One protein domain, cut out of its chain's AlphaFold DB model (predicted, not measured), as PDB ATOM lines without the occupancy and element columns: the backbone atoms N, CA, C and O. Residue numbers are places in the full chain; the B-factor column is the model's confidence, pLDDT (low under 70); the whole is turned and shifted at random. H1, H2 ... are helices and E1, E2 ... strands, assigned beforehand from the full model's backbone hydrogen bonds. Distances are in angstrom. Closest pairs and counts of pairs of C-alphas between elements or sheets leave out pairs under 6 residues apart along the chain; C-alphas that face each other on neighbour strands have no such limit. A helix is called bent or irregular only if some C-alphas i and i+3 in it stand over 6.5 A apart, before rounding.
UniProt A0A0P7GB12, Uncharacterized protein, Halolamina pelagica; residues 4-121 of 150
ATOM      1  N   TYR A   4     215.517 278.514 159.817       49.59
ATOM      2  CA  TYR A   4     215.814 277.272 160.534       49.59
ATOM      3  C   TYR A   4     216.413 276.155 159.661       49.59
ATOM      4  O   TYR A   4     217.317 275.472 160.127       49.59
ATOM      5  N   GLY A   5     215.989 276.003 158.398       45.69
ATOM      6  CA  GLY A   5     216.549 274.973 157.507       45.69
ATOM      7  C   GLY A   5     218.005 275.251 157.120       45.69
ATOM      8  O   GLY A   5     218.851 274.370 157.199       45.69
ATOM      9  N   ALA A   6     218.322 276.510 156.806       52.22
ATOM     10  CA  ALA A   6     219.673 276.917 156.419       52.22
ATOM     11  C   ALA A   6     220.663 276.875 157.596       52.22
ATOM     12  O   ALA A   6     221.834 276.556 157.413       52.22
ATOM     13  N   VAL A   7     220.201 277.181 158.814       52.44
ATOM     14  CA  VAL A   7     221.033 277.067 160.021       52.44
ATOM     15  C   VAL A   7     221.291 275.603 160.359       52.44
ATOM     16  O   VAL A   7     222.418 275.271 160.706       52.44
ATOM     17  N   GLN A   8     220.292 274.727 160.219       46.50
ATOM     18  CA  GLN A   8     220.454 273.296 160.468       46.50
ATOM     19  C   GLN A   8     221.408 272.644 159.453       46.50
ATOM     20  O   GLN A   8     222.332 271.950 159.866       46.50
ATOM     21  N   GLU A   9     221.291 272.957 158.158       52.56
ATOM     22  CA  GLU A   9     222.242 272.493 157.133       52.56
ATOM     23  C   GLU A   9     223.666 273.025 157.356       52.56
ATOM     24  O   GLU A   9     224.641 272.303 157.146       52.56
ATOM     25  N   LEU A  10     223.814 274.269 157.824       55.81
ATOM     26  CA  LEU A  10     225.121 274.846 158.149       55.81
ATOM     27  C   LEU A  10     225.733 274.210 159.407       55.81
ATOM     28  O   LEU A  10     226.944 274.013 159.461       55.81
ATOM     29  N   TYR A  11     224.916 273.875 160.409       51.16
ATOM     30  CA  TYR A  11     225.373 273.233 161.643       51.16
ATOM     31  C   TYR A  11     225.740 271.765 161.394       51.16
ATOM     32  O   TYR A  11     226.850 271.349 161.718       51.16
ATOM     33  N   GLU A  12     224.859 270.996 160.748       48.53
ATOM     34  CA  GLU A  12     225.083 269.587 160.393       48.53
ATOM     35  C   GLU A  12     226.192 269.425 159.341       48.53
ATOM     36  O   GLU A  12     226.991 268.488 159.409       48.53
ATOM     37  N   GLY A  13     226.281 270.349 158.380       55.38
ATOM     38  CA  GLY A  13     227.326 270.367 157.359       55.38
ATOM     39  C   GLY A  13     228.671 270.873 157.881       55.38
ATOM     40  O   GLY A  13     229.711 270.324 157.525       55.38
ATOM     41  N   GLY A  14     228.664 271.895 158.741       56.28
ATOM     42  CA  GLY A  14     229.867 272.513 159.299       56.28
ATOM     43  C   GLY A  14     230.556 271.646 160.348       56.28
ATOM     44  O   GLY A  14     231.759 271.424 160.256       56.28
ATOM     45  N   LEU A  15     229.806 271.096 161.308       56.69
ATOM     46  CA  LEU A  15     230.365 270.188 162.321       56.69
ATOM     47  C   LEU A  15     230.760 268.838 161.722       56.69
ATOM     48  O   LEU A  15     231.810 268.312 162.080       56.69
ATOM     49  N   GLY A  16     229.968 268.316 160.779       56.88
ATOM     50  CA  GLY A  16     230.290 267.079 160.069       56.88
ATOM     51  C   GLY A  16     231.613 267.182 159.309       56.88
ATOM     52  O   GLY A  16     232.491 266.353 159.511       56.88
ATOM     53  N   LYS A  17     231.801 268.252 158.520       55.31
ATOM     54  CA  LYS A  17     233.046 268.476 157.762       55.31
ATOM     55  C   LYS A  17     234.265 268.749 158.644       55.31
ATOM     56  O   LYS A  17     235.371 268.349 158.300       55.31
ATOM     57  N   VAL A  18     234.089 269.443 159.771       57.97
ATOM     58  CA  VAL A  18     235.191 269.713 160.711       57.97
ATOM     59  C   VAL A  18     235.600 268.442 161.460       57.97
ATOM     60  O   VAL A  18     236.793 268.205 161.637       57.97
ATOM     61  N   GLY A  19     234.639 267.606 161.863       55.31
ATOM     62  CA  GLY A  19     234.911 266.296 162.457       55.31
ATOM     63  C   GLY A  19     235.624 265.356 161.483       55.31
ATOM     64  O   GLY A  19     236.648 264.787 161.843       55.31
ATOM     65  N   GLU A  20     235.135 265.279 160.242       56.03
ATOM     66  CA  GLU A  20     235.708 264.477 159.153       56.03
ATOM     67  C   GLU A  20     237.180 264.817 158.874       56.03
ATOM     68  O   GLU A  20     237.989 263.913 158.676       56.03
ATOM     69  N   HIS A  21     237.539 266.106 158.879       54.41
ATOM     70  CA  HIS A  21     238.860 266.560 158.437       54.41
ATOM     71  C   HIS A  21     239.913 266.663 159.552       54.41
ATOM     72  O   HIS A  21     241.107 266.667 159.266       54.41
ATOM     73  N   LEU A  22     239.502 266.787 160.819       49.59
ATOM     74  CA  LEU A  22     240.439 267.009 161.930       49.59
ATOM     75  C   LEU A  22     240.738 265.756 162.750       49.59
ATOM     76  O   LEU A  22     241.752 265.722 163.444       49.59
ATOM     77  N   TYR A  23     239.880 264.742 162.688       51.72
ATOM     78  CA  TYR A  23     240.059 263.505 163.433       51.72
ATOM     79  C   TYR A  23     239.451 262.344 162.650       51.72
ATOM     80  O   TYR A  23     238.232 262.242 162.508       51.72
ATOM     81  N   ASN A  24     240.296 261.422 162.192       56.84
ATOM     82  CA  ASN A  24     239.803 260.139 161.715       56.84
ATOM     83  C   ASN A  24     239.375 259.308 162.936       56.84
ATOM     84  O   ASN A  24     240.185 258.631 163.569       56.84
ATOM     85  N   TYR A  25     238.116 259.455 163.347       65.50
ATOM     86  CA  TYR A  25     237.521 258.626 164.386       65.50
ATOM     87  C   TYR A  25     237.013 257.341 163.735       65.50
ATOM     88  O   TYR A  25     236.058 257.383 162.968       65.50
ATOM     89  N   GLY A  26     237.638 256.208 164.040       82.25
ATOM     90  CA  GLY A  26     237.153 254.903 163.600       82.25
ATOM     91  C   GLY A  26     238.268 253.945 163.216       82.25
ATOM     92  O   GLY A  26     239.442 254.304 163.190       82.25
ATOM     93  N   THR A  27     237.889 252.708 162.934       87.44
ATOM     94  CA  THR A  27     238.792 251.672 162.437       87.44
ATOM     95  C   THR A  27     238.382 251.317 161.010       87.44
ATOM     96  O   THR A  27     237.248 250.861 160.820       87.44
ATOM     97  N   PRO A  28     239.259 251.518 160.010       90.62
ATOM     98  CA  PRO A  28     239.033 251.019 158.665       90.62
ATOM     99  C   PRO A  28     238.740 249.528 158.663       90.62
ATOM    100  O   PRO A  28     239.399 248.739 159.336       90.62
ATOM    101  N   VAL A  29     237.746 249.129 157.873       93.12
ATOM    102  CA  VAL A  29     237.408 247.707 157.723       93.12
ATOM    103  C   VAL A  29     238.546 246.924 157.067       93.12
ATOM    104  O   VAL A  29     238.655 245.722 157.280       93.12
ATOM    105  N   TRP A  30     239.414 247.610 156.320       92.94
ATOM    106  CA  TRP A  30     240.590 247.053 155.655       92.94
ATOM    107  C   TRP A  30     241.760 246.753 156.599       92.94
ATOM    108  O   TRP A  30     242.628 245.963 156.244       92.94
ATOM    109  N   ASP A  31     241.758 247.304 157.817       91.00
ATOM    110  CA  ASP A  31     242.769 246.991 158.842       91.00
ATOM    111  C   ASP A  31     242.534 245.615 159.492       91.00
ATOM    112  O   ASP A  31     243.312 245.165 160.338       91.00
ATOM    113  N   LYS A  32     241.430 244.945 159.142       89.44
ATOM    114  CA  LYS A  32     241.073 243.610 159.615       89.44
ATOM    115  C   LYS A  32     241.028 242.642 158.445       89.44
ATOM    116  O   LYS A  32     240.521 242.972 157.380       89.44
ATOM    117  N   GLU A  33     241.490 241.420 158.680       91.62
ATOM    118  CA  GLU A  33     241.297 240.328 157.730       91.62
ATOM    119  C   GLU A  33     239.854 239.818 157.803       91.62
ATOM    120  O   GLU A  33     239.334 239.535 158.886       91.62
ATOM    121  N   TRP A  34     239.208 239.702 156.647       94.75
ATOM    122  CA  TRP A  34     237.889 239.102 156.496       94.75
ATOM    123  C   TRP A  34     237.733 238.530 155.086       94.75
ATOM    124  O   TRP A  34     238.194 239.122 154.115       94.75
ATOM    125  N   ASP A  35     237.040 237.396 154.977       94.81
ATOM    126  CA  ASP A  35     236.586 236.860 153.686       94.81
ATOM    127  C   ASP A  35     235.222 237.445 153.287       94.81
ATOM    128  O   ASP A  35     234.931 237.648 152.110       94.81
ATOM    129  N   VAL A  36     234.372 237.723 154.285       95.25
ATOM    130  CA  VAL A  36     233.032 238.300 154.117       95.25
ATOM    131  C   VAL A  36     232.779 239.337 155.206       95.25
ATOM    132  O   VAL A  36     232.804 239.017 156.395       95.25
ATOM    133  N   LEU A  37     232.472 240.568 154.795       94.38
ATOM    134  CA  LEU A  37     232.052 241.654 155.676       94.38
ATOM    135  C   LEU A  37     230.548 241.906 155.525       94.38
ATOM    136  O   LEU A  37     230.073 242.274 154.453       94.38
ATOM    137  N   VAL A  38     229.796 241.749 156.617       92.31
ATOM    138  CA  VAL A  38     228.360 242.063 156.658       92.31
ATOM    139  C   VAL A  38     228.160 243.411 157.339       92.31
ATOM    140  O   VAL A  38     228.407 243.552 158.536       92.31
ATOM    141  N   VAL A  39     227.683 244.398 156.582       91.62
ATOM    142  CA  VAL A  39     227.361 245.733 157.101       91.62
ATOM    143  C   VAL A  39     225.856 245.850 157.304       91.62
ATOM    144  O   VAL A  39     225.079 245.785 156.352       91.62
ATOM    145  N   LEU A  40     225.445 246.036 158.556       89.38
ATOM    146  CA  LEU A  40     224.057 246.284 158.930       89.38
ATOM    147  C   LEU A  40     223.879 247.780 159.209       89.38
ATOM    148  O   LEU A  40     224.305 248.278 160.252       89.38
ATOM    149  N   ASP A  41     223.264 248.499 158.272       85.94
ATOM    150  CA  ASP A  41     222.991 249.928 158.446       85.94
ATOM    151  C   ASP A  41     222.019 250.156 159.617       85.94
ATOM    152  O   ASP A  41     221.059 249.404 159.802       85.94
ATOM    153  N   THR A  42     222.278 251.187 160.426       82.81
ATOM    154  CA  THR A  42     221.495 251.528 161.631       82.81
ATOM    155  C   THR A  42     221.421 250.384 162.664       82.81
ATOM    156  O   THR A  42     220.522 250.328 163.504       82.81
ATOM    157  N   CYS A  43     222.384 249.457 162.651       84.81
ATOM    158  CA  CYS A  43     222.452 248.397 163.649       84.81
ATOM    159  C   CYS A  43     222.974 248.929 164.985       84.81
ATOM    160  O   CYS A  43     224.083 249.456 165.075       84.81
ATOM    161  N   ARG A  44     222.183 248.742 166.042       89.50
ATOM    162  CA  ARG A  44     222.592 249.024 167.417       89.50
ATOM    163  C   ARG A  44     223.284 247.798 168.013       89.50
ATOM    164  O   ARG A  44     222.609 246.785 168.201       89.50
ATOM    165  N   PRO A  45     224.595 247.863 168.307       89.62
ATOM    166  CA  PRO A  45     225.331 246.709 168.813       89.62
ATOM    167  C   PRO A  45     224.801 246.253 170.180       89.62
ATOM    168  O   PRO A  45     224.737 245.059 170.452       89.62
ATOM    169  N   ASP A  46     224.322 247.185 171.003       90.81
ATOM    170  CA  ASP A  46     223.695 246.889 172.291       90.81
ATOM    171  C   ASP A  46     222.400 246.072 172.140       90.81
ATOM    172  O   ASP A  46     222.247 245.044 172.794       90.81
ATOM    173  N   LEU A  47     221.517 246.449 171.208       90.94
ATOM    174  CA  LEU A  47     220.288 245.693 170.941       90.94
ATOM    175  C   LEU A  47     220.579 244.331 170.306       90.94
ATOM    176  O   LEU A  47     219.893 243.355 170.601       90.94
ATOM    177  N   LEU A  48     221.600 244.245 169.448       91.31
ATOM    178  CA  LEU A  48     222.020 242.975 168.860       91.31
ATOM    179  C   LEU A  48     222.524 241.999 169.935       91.31
ATOM    180  O   LEU A  48     222.272 240.800 169.832       91.31
ATOM    181  N   GLN A  49     223.186 242.502 170.981       92.00
ATOM    182  CA  GLN A  49     223.638 241.690 172.111       92.00
ATOM    183  C   GLN A  49     222.483 241.148 172.952       92.00
ATOM    184  O   GLN A  49     222.566 240.011 173.407       92.00
ATOM    185  N   GLU A  50     221.404 241.911 173.135       92.25
ATOM    186  CA  GLU A  50     220.230 241.452 173.893       92.25
ATOM    187  C   GLU A  50     219.565 240.227 173.252       92.25
ATOM    188  O   GLU A  50     219.129 239.319 173.960       92.25
ATOM    189  N   VAL A  51     219.538 240.175 171.918       91.25
ATOM    190  CA  VAL A  51     218.899 239.093 171.149       91.25
ATOM    191  C   VAL A  51     219.885 238.035 170.651       91.25
ATOM    192  O   VAL A  51     219.476 237.084 169.991       91.25
ATOM    193  N   SER A  52     221.184 238.161 170.942       91.75
ATOM    194  CA  SER A  52     222.216 237.280 170.374       91.75
ATOM    195  C   SER A  52     222.005 235.806 170.733       91.75
ATOM    196  O   SER A  52     222.204 234.931 169.896       91.75
ATOM    197  N   ASN A  53     221.508 235.527 171.941       90.56
ATOM    198  CA  ASN A  53     221.218 234.170 172.411       90.56
ATOM    199  C   ASN A  53     220.030 233.500 171.694       90.56
ATOM    200  O   ASN A  53     219.827 232.300 171.858       90.56
ATOM    201  N   GLU A  54     219.237 234.248 170.921       93.12
ATOM    202  CA  GLU A  54     218.144 233.698 170.106       93.12
ATOM    203  C   GLU A  54     218.639 233.118 168.771       93.12
ATOM    204  O   GLU A  54     217.889 232.427 168.081       93.12
ATOM    205  N   TYR A  55     219.895 233.387 168.400       90.69
ATOM    206  CA  TYR A  55     220.466 233.015 167.111       90.69
ATOM    207  C   TYR A  55     221.810 232.307 167.285       90.69
ATOM    208  O   TYR A  55     222.797 232.920 167.682       90.69
ATOM    209  N   ASP A  56     221.891 231.040 166.873       91.88
ATOM    210  CA  ASP A  56     223.118 230.235 167.003       91.88
ATOM    211  C   ASP A  56     224.347 230.885 166.339       91.88
ATOM    212  O   ASP A  56     225.464 230.763 166.834       91.88
ATOM    213  N   PHE A  57     224.157 231.620 165.237       88.56
ATOM    214  CA  PHE A  57     225.246 232.310 164.533       88.56
ATOM    215  C   PHE A  57     225.743 233.581 165.243       88.56
ATOM    216  O   PHE A  57     226.782 234.116 164.866       88.56
ATOM    217  N   LEU A  58     225.014 234.068 166.252       89.19
ATOM    218  CA  LEU A  58     225.421 235.165 167.134       89.19
ATOM    219  C   LEU A  58     225.861 234.659 168.513       89.19
ATOM    220  O   LEU A  58     226.127 235.473 169.399       89.19
ATOM    221  N   ALA A  59     225.952 233.341 168.718       86.06
ATOM    222  CA  ALA A  59     226.402 232.780 169.983       86.06
ATOM    223  C   ALA A  59     227.796 233.324 170.343       86.06
ATOM    224  O   ALA A  59     228.761 233.159 169.598       86.06
ATOM    225  N   GLY A  60     227.896 233.984 171.500       83.38
ATOM    226  CA  GLY A  60     229.134 234.621 171.956       83.38
ATOM    227  C   GLY A  60     229.378 236.037 171.424       83.38
ATOM    228  O   GLY A  60     230.448 236.582 171.687       83.38
ATOM    229  N   TYR A  61     228.417 236.650 170.721       88.88
ATOM    230  CA  TYR A  61     228.490 238.062 170.349       88.88
ATOM    231  C   TYR A  61     228.588 238.947 171.598       88.88
ATOM    232  O   TYR A  61     227.725 238.909 172.482       88.88
ATOM    233  N   ASP A  62     229.634 239.769 171.641       86.81
ATOM    234  CA  ASP A  62     229.888 240.708 172.722       86.81
ATOM    235  C   ASP A  62     230.230 242.093 172.175       86.81
ATOM    236  O   ASP A  62     231.112 242.262 171.329       86.81
ATOM    237  N   THR A  63     229.556 243.109 172.708       88.06
ATOM    238  CA  THR A  63     229.792 244.504 172.345       88.06
ATOM    239  C   THR A  63     231.187 244.986 172.727       88.06
ATOM    240  O   THR A  63     231.667 245.930 172.100       88.06
ATOM    241  N   SER A  64     231.886 244.320 173.655       85.56
ATOM    242  CA  SER A  64     233.293 244.618 173.972       85.56
ATOM    243  C   SER A  64     234.240 244.466 172.774       85.56
ATOM    244  O   SER A  64     235.309 245.077 172.750       85.56
ATOM    245  N   GLN A  65     233.838 243.698 171.756       83.50
ATOM    246  CA  GLN A  65     234.577 243.514 170.506       83.50
ATOM    247  C   GLN A  65     234.210 244.550 169.429       83.50
ATOM    248  O   GLN A  65     234.771 244.519 168.331       83.50
ATOM    249  N   SER A  66     233.281 245.466 169.720       86.00
ATOM    250  CA  SER A  66     232.860 246.503 168.777       86.00
ATOM    251  C   SER A  66     233.990 247.490 168.509       86.00
ATOM    252  O   SER A  66     234.709 247.916 169.411       86.00
ATOM    253  N   ILE A  67     234.100 247.901 167.251       87.31
ATOM    254  CA  ILE A  67     234.995 248.971 166.812       87.31
ATOM    255  C   ILE A  67     234.182 250.214 166.463       87.31
ATOM    256  O   ILE A  67     233.009 250.125 166.098       87.31
ATOM    257  N   ASN A  68     234.816 251.381 166.545       88.44
ATOM    258  CA  ASN A  68     234.201 252.611 166.068       88.44
ATOM    259  C   ASN A  68     234.160 252.611 164.535       88.44
ATOM    260  O   ASN A  68     235.170 252.347 163.880       88.44
ATOM    261  N   SER A  69     232.995 252.937 163.976       88.31
ATOM    262  CA  SER A  69     232.820 253.150 162.536       88.31
ATOM    263  C   SER A  69     233.671 254.329 162.051       88.31
ATOM    264  O   SER A  69     233.778 255.326 162.759       88.31
ATOM    265  N   LEU A  70     234.213 254.238 160.830       88.50
ATOM    266  CA  LEU A  70     234.917 255.336 160.145       88.50
ATOM    267  C   LEU A  70     234.036 256.561 159.858       88.50
ATOM    268  O   LEU A  70     234.543 257.649 159.576       88.50
ATOM    269  N   GLY A  71     232.717 256.376 159.872       86.88
ATOM    270  CA  GLY A  71     231.753 257.422 159.585       86.88
ATOM    271  C   GLY A  71     230.526 257.320 160.473       86.88
ATOM    272  O   GLY A  71     230.057 256.232 160.813       86.88
ATOM    273  N   SER A  72     229.991 258.483 160.821       83.62
ATOM    274  CA  SER A  72     228.753 258.640 161.589       83.62
ATOM    275  C   SER A  72     227.495 258.451 160.736       83.62
ATOM    276  O   SER A  72     226.404 258.237 161.261       83.62
ATOM    277  N   ARG A  73     227.643 258.562 159.411       85.38
ATOM    278  CA  ARG A  73     226.578 258.451 158.411       85.38
ATOM    279  C   ARG A  73     227.091 257.709 157.187       85.38
ATOM    280  O   ARG A  73     228.276 257.796 156.866       85.38
ATOM    281  N   SER A  74     226.187 257.072 156.453       86.81
ATOM    282  CA  SER A  74     226.527 256.246 155.292       86.81
ATOM    283  C   SER A  74     227.357 256.983 154.229       86.81
ATOM    284  O   SER A  74     228.370 256.424 153.832       86.81
ATOM    285  N   PRO A  75     227.074 258.244 153.828       88.25
ATOM    286  CA  PRO A  75     227.924 258.943 152.855       88.25
ATOM    287  C   PRO A  75     229.366 259.169 153.328       88.25
ATOM    288  O   PRO A  75     230.292 259.117 152.527       88.25
ATOM    289  N   GLU A  76     229.563 259.442 154.620       89.06
ATOM    290  CA  GLU A  76     230.900 259.612 155.201       89.06
ATOM    291  C   GLU A  76     231.635 258.270 155.242       89.06
ATOM    292  O   GLU A  76     232.780 258.170 154.806       89.06
ATOM    293  N   TRP A  77     230.953 257.225 155.721       91.81
ATOM    294  CA  TRP A  77     231.514 255.880 155.790       91.81
ATOM    295  C   TRP A  77     231.888 255.350 154.402       91.81
ATOM    296  O   TRP A  77     232.985 254.828 154.236       91.81
ATOM    297  N   ILE A  78     231.019 255.540 153.401       93.19
ATOM    298  CA  ILE A  78     231.264 255.134 152.014       93.19
ATOM    299  C   ILE A  78     232.499 255.850 151.457       93.19
ATOM    300  O   ILE A  78     233.400 255.187 150.956       93.19
ATOM    301  N   ARG A  79     232.586 257.179 151.582       91.06
ATOM    302  CA  ARG A  79     233.721 257.936 151.030       91.06
ATOM    303  C   ARG A  79     235.059 257.505 151.616       91.06
ATOM    304  O   ARG A  79     235.996 257.325 150.857       91.06
ATOM    305  N   LYS A  80     235.129 257.300 152.934       90.94
ATOM    306  CA  LYS A  80     236.364 256.860 153.600       90.94
ATOM    307  C   LYS A  80     236.690 255.387 153.346       90.94
ATOM    308  O   LYS A  80     237.849 255.021 153.285       90.94
ATOM    309  N   THR A  81     235.677 254.527 153.225       93.25
ATOM    310  CA  THR A  81     235.893 253.080 153.044       93.25
ATOM    311  C   THR A  81     236.266 252.729 151.606       93.25
ATOM    312  O   THR A  81     237.030 251.792 151.387       93.25
ATOM    313  N   PHE A  82     235.728 253.457 150.628       95.00
ATOM    314  CA  PHE A  82     235.906 253.193 149.199       95.00
ATOM    315  C   PHE A  82     236.783 254.249 148.516       95.00
ATOM    316  O   PHE A  82     236.565 254.565 147.348       95.00
ATOM    317  N   ASP A  83     237.750 254.812 149.245       93.00
ATOM    318  CA  ASP A  83     238.751 255.709 148.673       93.00
ATOM    319  C   ASP A  83     239.767 254.902 147.834       93.00
ATOM    320  O   ASP A  83     240.512 254.084 148.393       93.00
ATOM    321  N   PRO A  84     239.812 255.081 146.499       91.69
ATOM    322  CA  PRO A  84     240.747 254.356 145.648       91.69
ATOM    323  C   PRO A  84     242.207 254.735 145.912       91.69
ATOM    324  O   PRO A  84     243.079 253.887 145.716       91.69
ATOM    325  N   ASP A  85     242.492 255.947 146.393       92.69
ATOM    326  CA  ASP A  85     243.865 256.383 146.659       92.69
ATOM    327  C   ASP A  85     244.455 255.661 147.884       92.69
ATOM    328  O   ASP A  85     245.657 255.390 147.930       92.69
ATOM    329  N   GLU A  86     243.614 255.292 148.856       90.06
ATOM    330  CA  GLU A  86     244.033 254.584 150.072       90.06
ATOM    331  C   GLU A  86     243.912 253.054 149.957       90.06
ATOM    332  O   GLU A  86     244.660 252.320 150.615       90.06
ATOM    333  N   HIS A  87     242.981 252.543 149.141       92.50
ATOM    334  CA  HIS A  87     242.562 251.134 149.191       92.50
ATOM    335  C   HIS A  87     242.505 250.404 147.835       92.50
ATOM    336  O   HIS A  87     241.915 249.323 147.760       92.50
ATOM    337  N   ALA A  88     243.145 250.923 146.777       93.88
ATOM    338  CA  ALA A  88     243.113 250.366 145.412       93.88
ATOM    339  C   ALA A  88     243.217 248.826 145.320       93.88
ATOM    340  O   ALA A  88     242.354 248.179 144.726       93.88
ATOM    341  N   ASP A  89     244.249 248.224 145.923       94.94
ATOM    342  CA  ASP A  89     244.503 246.776 145.827       94.94
ATOM    343  C   ASP A  89     243.410 245.919 146.482       94.94
ATOM    344  O   ASP A  89     243.153 244.791 146.045       94.94
ATOM    345  N   SER A  90     242.798 246.436 147.548       95.44
ATOM    346  CA  SER A  90     241.721 245.768 148.278       95.44
ATOM    347  C   SER A  90     240.398 245.898 147.527       95.44
ATOM    348  O   SER A  90     239.676 244.911 147.366       95.44
ATOM    349  N   LEU A  91     240.108 247.089 146.996       96.44
ATOM    350  CA  LEU A  91     238.907 247.364 146.205       96.44
ATOM    351  C   LEU A  91     238.857 246.493 144.946       96.44
ATOM    352  O   LEU A  91     237.863 245.798 144.724       96.44
ATOM    353  N   ALA A  92     239.973 246.392 144.220       96.94
ATOM    354  CA  ALA A  92     240.081 245.603 142.991       96.94
ATOM    355  C   ALA A  92     239.844 244.092 143.183       96.94
ATOM    356  O   ALA A  92     239.718 243.352 142.205       96.94
ATOM    357  N   LYS A  93     239.803 243.612 144.433       96.50
ATOM    358  CA  LYS A  93     239.549 242.209 144.803       96.50
ATOM    359  C   LYS A  93     238.238 242.021 145.566       96.50
ATOM    360  O   LYS A  93     237.926 240.900 145.957       96.50
ATOM    361  N   THR A  94     237.476 243.090 145.782       97.62
ATOM    362  CA  THR A  94     236.280 243.074 146.627       97.62
ATOM    363  C   THR A  94     235.012 243.192 145.799       97.62
ATOM    364  O   THR A  94     234.850 244.111 144.998       97.62
ATOM    365  N   ALA A  95     234.077 242.275 146.045       97.69
ATOM    366  CA  ALA A  95     232.698 242.411 145.604       97.69
ATOM    367  C   ALA A  95     231.882 243.139 146.681       97.69
ATOM    368  O   ALA A  95     231.794 242.671 147.816       97.69
ATOM    369  N   TYR A  96     231.259 244.260 146.324       96.94
ATOM    370  CA  TYR A  96     230.346 244.998 147.185       96.94
ATOM    371  C   TYR A  96     228.907 244.820 146.699       96.94
ATOM    372  O   TYR A  96     228.518 245.309 145.640       96.94
ATOM    373  N   VAL A  97     228.109 244.101 147.488       96.12
ATOM    374  CA  VAL A  97     226.690 243.839 147.219       96.12
ATOM    375  C   VAL A  97     225.872 244.627 148.230       96.12
ATOM    376  O   VAL A  97     226.049 244.451 149.436       96.12
ATOM    377  N   SER A  98     224.987 245.509 147.768       94.44
ATOM    378  CA  SER A  98     224.311 246.448 148.662       94.44
ATOM    379  C   SER A  98     222.859 246.718 148.285       94.44
ATOM    380  O   SER A  98     222.524 247.115 147.170       94.44
ATOM    381  N   ALA A  99     221.989 246.574 149.285       92.62
ATOM    382  CA  ALA A  99     220.609 247.047 149.262       92.62
ATOM    383  C   ALA A  99     220.475 248.524 149.685       92.62
ATOM    384  O   ALA A  99     219.361 249.040 149.772       92.62
ATOM    385  N   ASN A 100     221.588 249.204 149.979       91.12
ATOM    386  CA  ASN A 100     221.590 250.588 150.430       91.12
ATOM    387  C   ASN A 100     221.829 251.546 149.246       91.12
ATOM    388  O   ASN A 100     222.882 251.462 148.612       91.12
ATOM    389  N   PRO A 101     220.924 252.508 148.976       90.44
ATOM    390  CA  PRO A 101     221.095 253.475 147.892       90.44
ATOM    391  C   PRO A 101     222.304 254.412 148.026       90.44
ATOM    392  O   PRO A 101     222.611 255.134 147.073       90.44
ATOM    393  N   HIS A 102     222.983 254.425 149.177       91.19
ATOM    394  CA  HIS A 102     224.228 255.167 149.398       91.19
ATOM    395  C   HIS A 102     225.428 254.639 148.602       91.19
ATOM    396  O   HIS A 102     226.467 255.291 148.586       91.19
ATOM    397  N   THR A 103     225.290 253.541 147.849       92.06
ATOM    398  CA  THR A 103     226.275 253.144 146.822       92.06
ATOM    399  C   THR A 103     226.563 254.259 145.811       92.06
ATOM    400  O   THR A 103     227.657 254.325 145.267       92.06
ATOM    401  N   ARG A 104     225.623 255.195 145.616       90.75
ATOM    402  CA  ARG A 104     225.811 256.403 144.792       90.75
ATOM    403  C   ARG A 104     226.927 257.339 145.274       90.75
ATOM    404  O   ARG A 104     227.346 258.201 144.513       90.75
ATOM    405  N   ASP A 105     227.323 257.232 146.542       92.50
ATOM    406  CA  ASP A 105     228.345 258.078 147.162       92.50
ATOM    407  C   ASP A 105     229.762 257.480 147.027       92.50
ATOM    408  O   ASP A 105     230.716 258.099 147.500       92.50
ATOM    409  N   ILE A 106     229.907 256.301 146.397       94.31
ATOM    410  CA  ILE A 106     231.209 255.672 146.123       94.31
ATOM    411  C   ILE A 106     231.996 256.565 145.145       94.31
ATOM    412  O   ILE A 106     231.473 256.857 144.066       94.31
ATOM    413  N   PRO A 107     233.229 256.996 145.486       93.12
ATOM    414  CA  PRO A 107     234.020 257.895 144.642       93.12
ATOM    415  C   PRO A 107     234.335 257.327 143.254       93.12
ATOM    416  O   PRO A 107     234.150 258.021 142.255       93.12
ATOM    417  N   ASP A 108     234.778 256.067 143.200       95.06
ATOM    418  CA  ASP A 108     235.090 255.347 141.964       95.06
ATOM    419  C   ASP A 108     234.503 253.924 142.001       95.06
ATOM    420  O   ASP A 108     235.150 252.993 142.484       95.06
ATOM    421  N   PRO A 109     233.259 253.732 141.528       94.00
ATOM    422  CA  PRO A 109     232.608 252.424 141.502       94.00
ATOM    423  C   PRO A 109     233.367 251.349 140.714       94.00
ATOM    424  O   PRO A 109     233.266 250.174 141.056       94.00
ATOM    425  N   GLU A 110     234.133 251.738 139.690       95.75
ATOM    426  CA  GLU A 110     234.871 250.813 138.818       95.75
ATOM    427  C   GLU A 110     236.163 250.297 139.470       95.75
ATOM    428  O   GLU A 110     236.772 249.347 138.978       95.75
ATOM    429  N   SER A 111     236.574 250.886 140.599       96.06
ATOM    430  CA  SER A 111     237.682 250.374 141.412       96.06
ATOM    431  C   SER A 111     237.351 249.044 142.102       96.06
ATOM    432  O   SER A 111     238.260 248.315 142.501       96.06
ATOM    433  N   LEU A 112     236.062 248.714 142.248       96.75
ATOM    434  CA  LEU A 112     235.598 247.467 142.848       96.75
ATOM    435  C   LEU A 112     235.632 246.319 141.837       96.75
ATOM    436  O   LEU A 112     235.258 246.484 140.680       96.75
ATOM    437  N   PHE A 113     235.978 245.113 142.297       97.31
ATOM    438  CA  PHE A 113     235.870 243.909 141.461       97.31
ATOM    439  C   PHE A 113     234.436 243.688 140.956       97.31
ATOM    440  O   PHE A 113     234.213 243.266 139.821       97.31
ATOM    441  N   LEU A 114     233.462 243.944 141.828       97.50
ATOM    442  CA  LEU A 114     232.045 243.880 141.510       97.50
ATOM    443  C   LEU A 114     231.292 244.865 142.397       97.50
ATOM    444  O   LEU A 114     231.447 244.840 143.615       97.50
ATOM    445  N   LEU A 115     230.417 245.658 141.793       97.19
ATOM    446  CA  LEU A 115     229.406 246.431 142.499       97.19
ATOM    447  C   LEU A 115     228.019 245.922 142.090       97.19
ATOM    448  O   LEU A 115     227.608 246.085 140.942       97.19
ATOM    449  N   ASP A 116     227.298 245.306 143.026       96.12
ATOM    450  CA  ASP A 116     225.921 244.840 142.829       96.12
ATOM    451  C   ASP A 116     224.951 245.689 143.661       96.12
ATOM    452  O   ASP A 116     224.794 245.535 144.877       96.12
ATOM    453  N   GLU A 117     224.301 246.630 142.983       95.38
ATOM    454  CA  GLU A 117     223.341 247.560 143.571       95.38
ATOM    455  C   GLU A 117     221.937 246.954 143.586       95.38
ATOM    456  O   GLU A 117     221.052 247.328 142.811       95.38
ATOM    457  N   VAL A 118     221.729 246.031 144.520       94.38
ATOM    458  CA  VAL A 118     220.483 245.282 144.730       94.38
ATOM    459  C   VAL A 118     219.249 246.185 144.795       94.38
ATOM    460  O   VAL A 118     218.184 245.852 144.270       94.38
ATOM    461  N   TRP A 119     219.387 247.364 145.404       91.75
ATOM    462  CA  TRP A 119     218.302 248.341 145.526       91.75
ATOM    463  C   TRP A 119     217.762 248.843 144.181       91.75
ATOM    464  O   TRP A 119     216.656 249.367 144.143       91.75
ATOM    465  N   LYS A 120     218.488 248.674 143.069       92.44
ATOM    466  CA  LYS A 120     218.010 249.074 141.738       92.44
ATOM    467  C   LYS A 120     216.992 248.105 141.142       92.44
ATOM    468  O   LYS A 120     216.200 248.523 140.303       92.44
ATOM    469  N   TYR A 121     217.018 246.830 141.532       91.56
ATOM    470  CA  TYR A 121     216.185 245.792 140.907       91.56
ATOM    471  C   TYR A 121     215.315 244.998 141.882       91.56
ATOM    472  O   TYR A 121     214.391 244.319 141.441       91.56
TER     473      TYR A 121
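What this domain is: This is residues 4 to 121 of the 150 residues of an uncharacterized protein of Halolamina pelagica (UniProt A0A0P7GB12). A small knot of short elements, with strands E1 and E2 side by side, H5 linking them and H3 packed on H5, has two longer parts reaching away from it: H1, whose residues 4 to 15 stick out, and a lobe of loops holding H2. The printed part has 118 residues, under half of them in named elements, in the order H1 H2 H3 H4 E1 H5 E2; the sheet is E1, E2, parallel, and the class is mostly helix. It is only just loose, close to compact, with a radius of gyration of the C-alphas of 16.3 A and spans of 47 by 36 by 32 A.

How they stand to each other: E1, residues 95 to 98, and E2, residues 114 to 117, are parallel at 6 degrees, with N 96 and O 114 at 2.8 A. With H5, residues 101 to 105, they form a strand-helix-strand unit, two parallel strands joined through a helix, with a right-handed crossover. H3, residues 74 to 81, touches H5, the closest C-alphas being those of Pro 75 and Asp 105, 5.8 A. H4, residues 84 to 91, is close to H3 but not clearly touching, the closest C-alphas, of Thr 81 and His 87, being 7.9 A apart. H1, residues 4 to 22, is likewise close to H3 but not clearly touching, at Glu 20 and Glu 76, C-alphas 7.9 A apart. H2, residues 45 to 50, is apart from H3. O i to N i+4 pairs are within hydrogen-bond range throughout H1, H2 and H3, in 2 of 4 in H4 and 0 of 1 in H5, where 2 of 2 O i to N i+3 pairs are.

Where its parts are: H1, 26.7 A long, begins at C-alpha 4 (215.814, 277.272, 160.534); H3 is 10.1 A. H4 is irregular, C-alphas 86 and 89 being 8.9 A apart. E1 is 9.8 A, and E2, 9.7 A, ends at C-alpha 117 (223.341, 247.560, 143.571).

The domain as a whole: The farthest C-alphas, of Tyr 4 and Asp 56, are 48.0 A apart. The printed part has no cut; the links H1 to H2 and H2 to H3 are long. Residues 4 to 25 have pLDDT under 70.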